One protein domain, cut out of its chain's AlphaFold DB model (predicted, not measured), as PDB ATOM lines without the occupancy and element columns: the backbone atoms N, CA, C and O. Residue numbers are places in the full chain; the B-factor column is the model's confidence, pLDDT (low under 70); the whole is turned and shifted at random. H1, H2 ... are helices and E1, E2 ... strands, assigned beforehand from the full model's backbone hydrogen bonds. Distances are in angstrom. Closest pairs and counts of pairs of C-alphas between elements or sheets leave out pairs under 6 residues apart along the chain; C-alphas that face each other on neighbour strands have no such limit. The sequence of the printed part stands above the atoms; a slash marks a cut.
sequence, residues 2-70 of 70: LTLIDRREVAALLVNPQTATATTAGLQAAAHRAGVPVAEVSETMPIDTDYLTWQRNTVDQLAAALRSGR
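Overview. This is residues 2 to 70 of the 70 residues of the protein "ABC superfamily ATP binding cassette transporter, binding domain protein" of Mycobacterium ulcerans str. Harvey (UniProt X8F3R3). A small pair of parallel strands, E1 and E2, forms the middle of a flat domain, with the long helix H3 running back beside E2 on one side and the shorter helix H2 near E1 on the other. The short helix H1 packs on the last part of H2 near one end of the domain, while residues 47 to 52, in the turn from E2 into H3, stick out at the other. The printed part has 69 residues, with three named helices and two named strands in the order H1, E1, H2, E2, H3; the sheet order is E1, E2, and the class is mostly helix. The whole is only just compact, close to loose, with a radius of gyration of the C-alphas of 12.9 A and spans of 37 by 28 by 13 A.

Along the chain. The sheet is made of E1, residues 13 to 15, 6.4 A from first to last C-alpha, and E2, residues 38 to 40, 6.8 A. H3, residues 51 to 68, is the longest helix at 25.9 A; it begins at C-alpha 51 at (122.853, 167.515, 133.784) and ends at C-alpha 68 at (122.184, 143.690, 123.719). H2, residues 22 to 34, measures 18.3 A. H1, residues 2 to 6, measures 6.0 A and begins at C-alpha 2 at (106.755, 148.970, 112.067).

Arrangement. E1 and E2 are parallel neighbours, with 30 degrees between their directions. C-alphas 13 and 38 face each other at 4.8 A. N 15 and O 39 are within hydrogen-bond range at 3.0 A, as are N 39 and O 13 at 3.0 A. E1, H2 and E2 form a strand-helix-strand unit, two parallel neighbour strands with a helix between them along the chain, and its crossover is right-handed. The closest C-alphas of E2 and H3 are those of Ala 39 and Leu 62, 5.7 A apart. E1 and H3 are near each other, with 5 pairs of C-alphas within 10 A. The closest C-alphas of E1 and H2 are those of Leu 13 and Ala 31, 6.9 A apart. H1 and H2 touch, their closest C-alphas being those of Asp 6 and Ala 34 at 5.2 A. H3 is apart from both H1 and H2. In H1, H2 and H3, every O i to N i+4 pair is within hydrogen-bond range.

Size, cuts and confidence. The two C-alphas farthest apart are those of Arg 7 and Asp 48, at 38.6 A. The printed part has no cut and ends at residue 70, the chain's last residue. The link from H2 to E2 is tight, the other three are short, and no link is long. Residues 47 to 52, of which 51 and 52 belong to H3, stand free. The mean pLDDT of the printed part is 94.3, and no printed residue is under 70.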
ATOM      1  N   LEU A   2     106.902 150.344 111.549       87.14
ATOM      2  CA  LEU A   2     106.755 148.970 112.067       87.14
ATOM      3  C   LEU A   2     107.535 147.934 111.246       87.14
ATOM      4  O   LEU A   2     108.279 147.161 111.822       87.14
ATOM      5  N   THR A   3     107.497 148.013 109.913       89.53
ATOM      6  CA  THR A   3     108.273 147.120 109.036       89.53
ATOM      7  C   THR A   3     109.783 147.133 109.291       89.53
ATOM      8  O   THR A   3     110.408 146.084 109.192       89.53
ATOM      9  N   LEU A   4     110.366 148.289 109.634       91.99
ATOM     10  CA  LEU A   4     111.792 148.399 109.972       91.99
ATOM     11  C   LEU A   4     112.085 147.720 111.315       91.99
ATOM     12  O   LEU A   4     113.112 147.072 111.474       91.99
ATOM     13  N   ILE A   5     111.167 147.845 112.275       94.11
ATOM     14  CA  ILE A   5     111.272 147.211 113.592       94.11
ATOM     15  C   ILE A   5     111.113 145.692 113.469       94.11
ATOM     16  O   ILE A   5     111.964 144.949 113.946       94.11
ATOM     17  N   ASP A   6     110.072 145.229 112.775       90.45
ATOM     18  CA  ASP A   6     109.749 143.808 112.612       90.45
ATOM     19  C   ASP A   6     110.868 143.048 111.886       90.45
ATOM     20  O   ASP A   6     111.180 141.906 112.222       90.45
ATOM     21  N   ARG A   7     111.509 143.697 110.906       92.71
ATOM     22  CA  ARG A   7     112.668 143.157 110.182       92.71
ATOM     23  C   ARG A   7     114.000 143.370 110.906       92.71
ATOM     24  O   ARG A   7     115.029 142.947 110.386       92.71
ATOM     25  N   ARG A   8     113.987 143.999 112.090       90.43
ATOM     26  CA  ARG A   8     115.178 144.400 112.858       90.43
ATOM     27  C   ARG A   8     116.198 145.186 112.023       90.43
ATOM     28  O   ARG A   8     117.403 145.005 112.153       90.43
ATOM     29  N   GLU A   9     115.711 146.077 111.166       93.64
ATOM     30  CA  GLU A   9     116.531 147.011 110.381       93.64
ATOM     31  C   GLU A   9     116.966 148.237 111.212       93.64
ATOM     32  O   GLU A   9     117.731 149.076 110.742       93.64
ATOM     33  N   VAL A  10     116.498 148.343 112.460       95.05
ATOM     34  CA  VAL A  10     116.921 149.347 113.444       95.05
ATOM     35  C   VAL A  10     117.678 148.682 114.593       95.05
ATOM     36  O   VAL A  10     117.288 147.617 115.066       95.05
ATOM     37  N   ALA A  11     118.747 149.327 115.063       95.07
ATOM     38  CA  ALA A  11     119.588 148.786 116.136       95.07
ATOM     39  C   ALA A  11     118.974 148.958 117.536       95.07
ATOM     40  O   ALA A  11     119.230 148.153 118.425       95.07
ATOM     41  N   ALA A  12     118.181 150.012 117.735       95.99
ATOM     42  CA  ALA A  12     117.450 150.278 118.968       95.99
ATOM     43  C   ALA A  12     116.276 151.228 118.692       95.99
ATOM     44  O   ALA A  12     116.313 152.014 117.742       95.99
ATOM     45  N   LEU A  13     115.258 151.180 119.547       96.28
ATOM     46  CA  LEU A  13     114.202 152.183 119.629       96.28
ATOM     47  C   LEU A  13     114.460 153.084 120.840       96.28
ATOM     48  O   LEU A  13     114.584 152.600 121.963       96.28
ATOM     49  N   LEU A  14     114.503 154.393 120.612       95.71
ATOM     50  CA  LEU A  14     114.540 155.381 121.685       95.71
ATOM     51  C   LEU A  14     113.123 155.848 122.001       95.71
ATOM     52  O   LEU A  14     112.377 156.204 121.086       95.71
ATOM     53  N   VAL A  15     112.756 155.859 123.280       95.96
ATOM     54  CA  VAL A  15     111.438 156.321 123.731       95.96
ATOM     55  C   VAL A  15     111.576 157.398 124.795       95.96
ATOM     56  O   VAL A  15     112.394 157.278 125.701       95.96
ATOM     57  N   ASN A  16     110.752 158.442 124.697       95.72
ATOM     58  CA  ASN A  16     110.625 159.432 125.757       95.72
ATOM     59  C   ASN A  16     109.424 159.091 126.651       95.72
ATOM     60  O   ASN A  16     108.280 159.225 126.200       95.72
ATOM     61  N   PRO A  17     109.645 158.675 127.914       92.13
ATOM     62  CA  PRO A  17     108.551 158.336 128.822       92.13
ATOM     63  C   PRO A  17     107.678 159.551 129.182       92.13
ATOM     64  O   PRO A  17     106.546 159.376 129.626       92.13
ATOM     65  N   GLN A  18     108.152 160.782 128.951       93.35
ATOM     66  CA  GLN A  18     107.411 162.023 129.214       93.35
ATOM     67  C   GLN A  18     106.373 162.339 128.121       93.35
ATOM     68  O   GLN A  18     105.519 163.200 128.322       93.35
ATOM     69  N   THR A  19     106.420 161.648 126.975       92.19
ATOM     70  CA  THR A  19     105.576 161.929 125.799       92.19
ATOM     71  C   THR A  19     104.993 160.651 125.182       92.19
ATOM     72  O   THR A  19     105.090 160.404 123.973       92.19
ATOM     73  N   ALA A  20     104.386 159.795 126.003       91.11
ATOM     74  CA  ALA A  20     103.749 158.573 125.521       91.11
ATOM     75  C   ALA A  20     102.403 158.852 124.819       91.11
ATOM     76  O   ALA A  20     101.562 159.608 125.298       91.11
ATOM     77  N   THR A  21     102.171 158.183 123.690       95.12
ATOM     78  CA  THR A  21     100.893 158.160 122.962       95.12
ATOM     79  C   THR A  21     100.578 156.724 122.546       95.12
ATOM     80  O   THR A  21     101.457 155.864 122.555       95.12
ATOM     81  N   ALA A  22      99.348 156.450 122.103       95.31
ATOM     82  CA  ALA A  22      98.996 155.124 121.581       95.31
ATOM     83  C   ALA A  22      99.897 154.688 120.406       95.31
ATOM     84  O   ALA A  22     100.238 153.513 120.281       95.31
ATOM     85  N   THR A  23     100.333 155.640 119.573       94.22
ATOM     86  CA  THR A  23     101.218 155.352 118.435       94.22
ATOM     87  C   THR A  23     102.620 154.963 118.903       94.22
ATOM     88  O   THR A  23     103.161 153.959 118.439       94.22
ATOM     89  N   THR A  24     103.210 155.710 119.843       94.36
ATOM     90  CA  THR A  24     104.558 155.399 120.355       94.36
ATOM     91  C   THR A  24     104.561 154.126 121.200       94.36
ATOM     92  O   THR A  24     105.469 153.310 121.053       94.36
ATOM     93  N   ALA A  25     103.499 153.874 121.970       94.65
ATOM     94  CA  ALA A  25     103.296 152.605 122.669       94.65
ATOM     95  C   ALA A  25     103.213 151.413 121.697       94.65
ATOM     96  O   ALA A  25     103.791 150.358 121.954       94.65
ATOM     97  N   GLY A  26     102.559 151.586 120.542       94.81
ATOM     98  CA  GLY A  26     102.524 150.577 119.480       94.81
ATOM     99  C   GLY A  26     103.909 150.253 118.907       94.81
ATOM    100  O   GLY A  26     104.225 149.083 118.690       94.81
ATOM    101  N   LEU A  27     104.764 151.265 118.714       95.06
ATOM    102  CA  LEU A  27     106.153 151.067 118.280       95.06
ATOM    103  C   LEU A  27     106.988 150.348 119.342       95.06
ATOM    104  O   LEU A  27     107.732 149.430 119.005       95.06
ATOM    105  N   GLN A  28     106.830 150.709 120.616       95.88
ATOM    106  CA  GLN A  28     107.509 150.035 121.722       95.88
ATOM    107  C   GLN A  28     107.093 148.561 121.825       95.88
ATOM    108  O   GLN A  28     107.944 147.680 121.940       95.88
ATOM    109  N   ALA A  29     105.799 148.263 121.689       95.84
ATOM    110  CA  ALA A  29     105.306 146.889 121.653       95.84
ATOM    111  C   ALA A  29     105.854 146.097 120.451       95.84
ATOM    112  O   ALA A  29     106.189 144.919 120.591       95.84
ATOM    113  N   ALA A  30     105.968 146.725 119.276       96.14
ATOM    114  CA  ALA A  30     106.598 146.110 118.107       96.14
ATOM    115  C   ALA A  30     108.089 145.823 118.354       96.14
ATOM    116  O   ALA A  30     108.547 144.724 118.057       96.14
ATOM    117  N   ALA A  31     108.822 146.757 118.969       96.65
ATOM    118  CA  ALA A  31     110.238 146.582 119.288       96.65
ATOM    119  C   ALA A  31     110.457 145.415 120.254       96.65
ATOM    120  O   ALA A  31     111.241 144.515 119.957       96.65
ATOM    121  N   HIS A  32     109.680 145.353 121.341       95.55
ATOM    122  CA  HIS A  32     109.727 144.232 122.278       95.55
ATOM    123  C   HIS A  32     109.428 142.888 121.603       95.55
ATOM    124  O   HIS A  32     110.136 141.913 121.843       95.55
ATOM    125  N   ARG A  33     108.422 142.829 120.720       95.92
ATOM    126  CA  ARG A  33     108.078 141.608 119.973       95.92
ATOM    127  C   ARG A  33     109.190 141.173 119.020       95.92
ATOM    128  O   ARG A  33     109.454 139.982 118.900       95.92
ATOM    129  N   ALA A  34     109.807 142.126 118.328       95.18
ATOM    130  CA  ALA A  34     110.857 141.862 117.352       95.18
ATOM    131  C   ALA A  34     112.223 141.574 117.997       95.18
ATOM    132  O   ALA A  34     113.140 141.151 117.292       95.18
ATOM    133  N   GLY A  35     112.368 141.789 119.310       95.52
ATOM    134  CA  GLY A  35     113.647 141.706 120.017       95.52
ATOM    135  C   GLY A  35     114.558 142.907 119.757       95.52
ATOM    136  O   GLY A  35     115.765 142.805 119.945       95.52
ATOM    137  N   VAL A  36     114.002 144.035 119.302       96.95
ATOM    138  CA  VAL A  36     114.740 145.293 119.154       96.95
ATOM    139  C   VAL A  36     114.893 145.928 120.542       96.95
ATOM    140  O   VAL A  36     113.881 146.160 121.211       96.95
ATOM    141  N   PRO A  37     116.124 146.235 120.986       97.55
ATOM    142  CA  PRO A  37     116.363 146.911 122.254       97.55
ATOM    143  C   PRO A  37     115.637 148.255 122.337       97.55
ATOM    144  O   PRO A  37     115.603 149.017 121.370       97.55
ATOM    145  N   VAL A  38     115.097 148.564 123.515       96.15
ATOM    146  CA  VAL A  38     114.467 149.855 123.809       96.15
ATOM    147  C   VAL A  38     115.303 150.562 124.869       96.15
ATOM    148  O   VAL A  38     115.635 149.952 125.884       96.15
ATOM    149  N   ALA A  39     115.645 151.825 124.632       96.12
ATOM    150  CA  ALA A  39     116.282 152.686 125.624       96.12
ATOM    151  C   ALA A  39     115.450 153.952 125.834       96.12
ATOM    152  O   ALA A  39     114.834 154.470 124.899       96.12
ATOM    153  N   GLU A  40     115.430 154.440 127.068       94.58
ATOM    154  CA  GLU A  40     114.686 155.641 127.421       94.58
ATOM    155  C   GLU A  40     115.558 156.888 127.257       94.58
ATOM    156  O   GLU A  40     116.750 156.901 127.564       94.58
ATOM    157  N   VAL A  41     114.949 157.959 126.764       95.17
ATOM    158  CA  VAL A  41     115.548 159.288 126.688       95.17
ATOM    159  C   VAL A  41     114.498 160.307 127.089       95.17
ATOM    160  O   VAL A  41     113.483 160.457 126.422       95.17
ATOM    161  N   SER A  42     114.714 160.999 128.199       94.63
ATOM    162  CA  SER A  42     113.847 162.111 128.580       94.63
ATOM    163  C   SER A  42     114.245 163.385 127.832       94.63
ATOM    164  O   SER A  42     115.369 163.512 127.352       94.63
ATOM    165  N   GLU A  43     113.327 164.341 127.730       92.43
ATOM    166  CA  GLU A  43     113.602 165.688 127.203       92.43
ATOM    167  C   GLU A  43     113.848 166.686 128.333       92.43
ATOM    168  O   GLU A  43     114.681 167.582 128.223       92.43
ATOM    169  N   THR A  44     113.124 166.518 129.439       94.81
ATOM    170  CA  THR A  44     113.325 167.294 130.661       94.81
ATOM    171  C   THR A  44     114.158 166.478 131.633       94.81
ATOM    172  O   THR A  44     113.890 165.288 131.836       94.81
ATOM    173  N   MET A  45     115.150 167.130 132.237       94.80
ATOM    174  CA  MET A  45     115.998 166.527 133.259       94.80
ATOM    175  C   MET A  45     115.123 165.955 134.390       94.80
ATOM    176  O   MET A  45     114.227 166.657 134.870       94.80
ATOM    177  N   PRO A  46     115.348 164.697 134.804       93.24
ATOM    178  CA  PRO A  46     114.660 164.123 135.952       93.24
ATOM    179  C   PRO A  46     114.854 164.957 137.224       93.24
ATOM    180  O   PRO A  46     115.819 165.711 137.356       93.24
ATOM    181  N   ILE A  47     113.950 164.788 138.187       93.08
ATOM    182  CA  ILE A  47     114.195 165.280 139.545       93.08
ATOM    183  C   ILE A  47     115.415 164.566 140.145       93.08
ATOM    184  O   ILE A  47     115.760 163.459 139.730       93.08
ATOM    185  N   ASP A  48     116.063 165.207 141.117       94.64
ATOM    186  CA  ASP A  48     117.169 164.634 141.896       94.64
ATOM    187  C   ASP A  48     118.397 164.191 141.075       94.64
ATOM    188  O   ASP A  48     119.167 163.323 141.492       94.64
ATOM    189  N   THR A  49     118.625 164.804 139.910       95.14
ATOM    190  CA  THR A  49     119.838 164.592 139.111       95.14
ATOM    191  C   THR A  49     120.407 165.903 138.579       95.14
ATOM    192  O   THR A  49     119.704 166.910 138.476       95.14
ATOM    193  N   ASP A  50     121.696 165.893 138.252       97.10
ATOM    194  CA  ASP A  50     122.360 166.972 137.528       97.10
ATOM    195  C   ASP A  50     122.504 166.628 136.040       97.10
ATOM    196  O   ASP A  50     122.392 165.474 135.622       97.10
ATOM    197  N   TYR A  51     122.790 167.650 135.235       96.56
ATOM    198  CA  TYR A  51     122.853 167.515 133.784       96.56
ATOM    199  C   TYR A  51     123.884 166.481 133.308       96.56
ATOM    200  O   TYR A  51     123.590 165.690 132.414       96.56
ATOM    201  N   LEU A  52     125.091 166.461 133.883       97.81
ATOM    202  CA  LEU A  52     126.143 165.554 133.416       97.81
ATOM    203  C   LEU A  52     125.838 164.110 133.809       97.81
ATOM    204  O   LEU A  52     126.032 163.206 132.996       97.81
ATOM    205  N   THR A  53     125.325 163.899 135.019       97.37
ATOM    206  CA  THR A  53     124.864 162.588 135.479       97.37
ATOM    207  C   THR A  53     123.719 162.076 134.606       97.37
ATOM    208  O   THR A  53     123.767 160.937 134.143       97.37
ATOM    209  N   TRP A  54     122.730 162.920 134.297       96.42
ATOM    210  CA  TRP A  54     121.620 162.574 133.408       96.42
ATOM    211  C   TRP A  54     122.094 162.179 132.007       96.42
ATOM    212  O   TRP A  54     121.802 161.071 131.554       96.42
ATOM    213  N   GLN A  55     122.884 163.031 131.348       97.63
ATOM    214  CA  GLN A  55     123.374 162.750 129.999       97.63
ATOM    215  C   GLN A  55     124.256 161.499 129.961       97.63
ATOM    216  O   GLN A  55     124.164 160.712 129.017       97.63
ATOM    217  N   ARG A  56     125.084 161.276 130.991       97.00
ATOM    218  CA  ARG A  56     125.881 160.052 131.116       97.00
ATOM    219  C   ARG A  56     124.992 158.820 131.220       97.00
ATOM    220  O   ARG A  56     125.215 157.870 130.478       97.00
ATOM    221  N   ASN A  57     123.969 158.854 132.069       95.27
ATOM    222  CA  ASN A  57     123.032 157.744 132.219       95.27
ATOM    223  C   ASN A  57     122.307 157.437 130.901       95.27
ATOM    224  O   ASN A  57     122.194 156.270 130.534       95.27
ATOM    225  N   THR A  58     121.878 158.456 130.149       95.63
ATOM    226  CA  THR A  58     121.281 158.266 128.816       95.63
ATOM    227  C   THR A  58     122.256 157.596 127.844       95.63
ATOM    228  O   THR A  58     121.881 156.650 127.150       95.63
ATOM    229  N   VAL A  59     123.518 158.035 127.805       96.40
ATOM    230  CA  VAL A  59     124.555 157.415 126.959       96.40
ATOM    231  C   VAL A  59     124.821 155.970 127.377       96.40
ATOM    232  O   VAL A  59     124.896 155.094 126.516       96.40
ATOM    233  N   ASP A  60     124.925 155.700 128.678       96.96
ATOM    234  CA  ASP A  60     125.191 154.362 129.205       96.96
ATOM    235  C   ASP A  60     124.025 153.403 128.916       96.96
ATOM    236  O   ASP A  60     124.258 152.269 128.486       96.96
ATOM    237  N   GLN A  61     122.777 153.865 129.050       95.42
ATOM    238  CA  GLN A  61     121.581 153.098 128.684       95.42
ATOM    239  C   GLN A  61     121.530 152.792 127.186       95.42
ATOM    240  O   GLN A  61     121.327 151.638 126.802       95.42
ATOM    241  N   LEU A  62     121.770 153.788 126.327       96.22
ATOM    242  CA  LEU A  62     121.816 153.572 124.881       96.22
ATOM    243  C   LEU A  62     122.950 152.614 124.498       96.22
ATOM    244  O   LEU A  62     122.748 151.689 123.712       96.22
ATOM    245  N   ALA A  63     124.136 152.773 125.082       97.14
ATOM    246  CA  ALA A  63     125.257 151.876 124.834       97.14
ATOM    247  C   ALA A  63     124.955 150.441 125.294       97.14
ATOM    248  O   ALA A  63     125.353 149.490 124.624       97.14
ATOM    249  N   ALA A  64     124.256 150.252 126.417       96.28
ATOM    250  CA  ALA A  64     123.810 148.936 126.871       96.28
ATOM    251  C   ALA A  64     122.788 148.310 125.907       96.28
ATOM    252  O   ALA A  64     122.954 147.151 125.529       96.28
ATOM    253  N   ALA A  65     121.802 149.081 125.443       95.17
ATOM    254  CA  ALA A  65     120.817 148.632 124.460       95.17
ATOM    255  C   ALA A  65     121.474 148.226 123.127       95.17
ATOM    256  O   ALA A  65     121.207 147.156 122.592       95.17
ATOM    257  N   LEU A  66     122.414 149.026 122.618       95.41
ATOM    258  CA  LEU A  66     123.145 148.691 121.391       95.41
ATOM    259  C   LEU A  66     124.044 147.457 121.544       95.41
ATOM    260  O   LEU A  66     124.328 146.782 120.558       95.41
ATOM    261  N   ARG A  67     124.506 147.143 122.760       95.03
ATOM    262  CA  ARG A  67     125.257 145.907 123.032       95.03
ATOM    263  C   ARG A  67     124.352 144.682 123.101       95.03
ATOM    264  O   ARG A  67     124.795 143.623 122.677       95.03
ATOM    265  N   SER A  68     123.129 144.810 123.621       89.65
ATOM    266  CA  SER A  68     122.184 143.690 123.719       89.65
ATOM    267  C   SER A  68     121.513 143.335 122.389       89.65
ATOM    268  O   SER A  68     121.039 142.214 122.244       89.65
ATOM    269  N   GLY A  69     121.483 144.262 121.426       83.59
ATOM    270  CA  GLY A  69     120.961 144.032 120.072       83.59
ATOM    271  C   GLY A  69     121.947 143.403 119.078       83.59
ATOM    272  O   GLY A  69     121.619 143.312 117.896       83.59
ATOM    273  N   ARG A  70     123.152 143.031 119.524       71.49
ATOM    274  CA  ARG A  70     124.177 142.347 118.717       71.49
ATOM    275  C   ARG A  70     124.082 140.838 118.867       71.49
ATOM    276  O   ARG A  70     124.395 140.161 117.865       71.49
TER     277      ARG A  70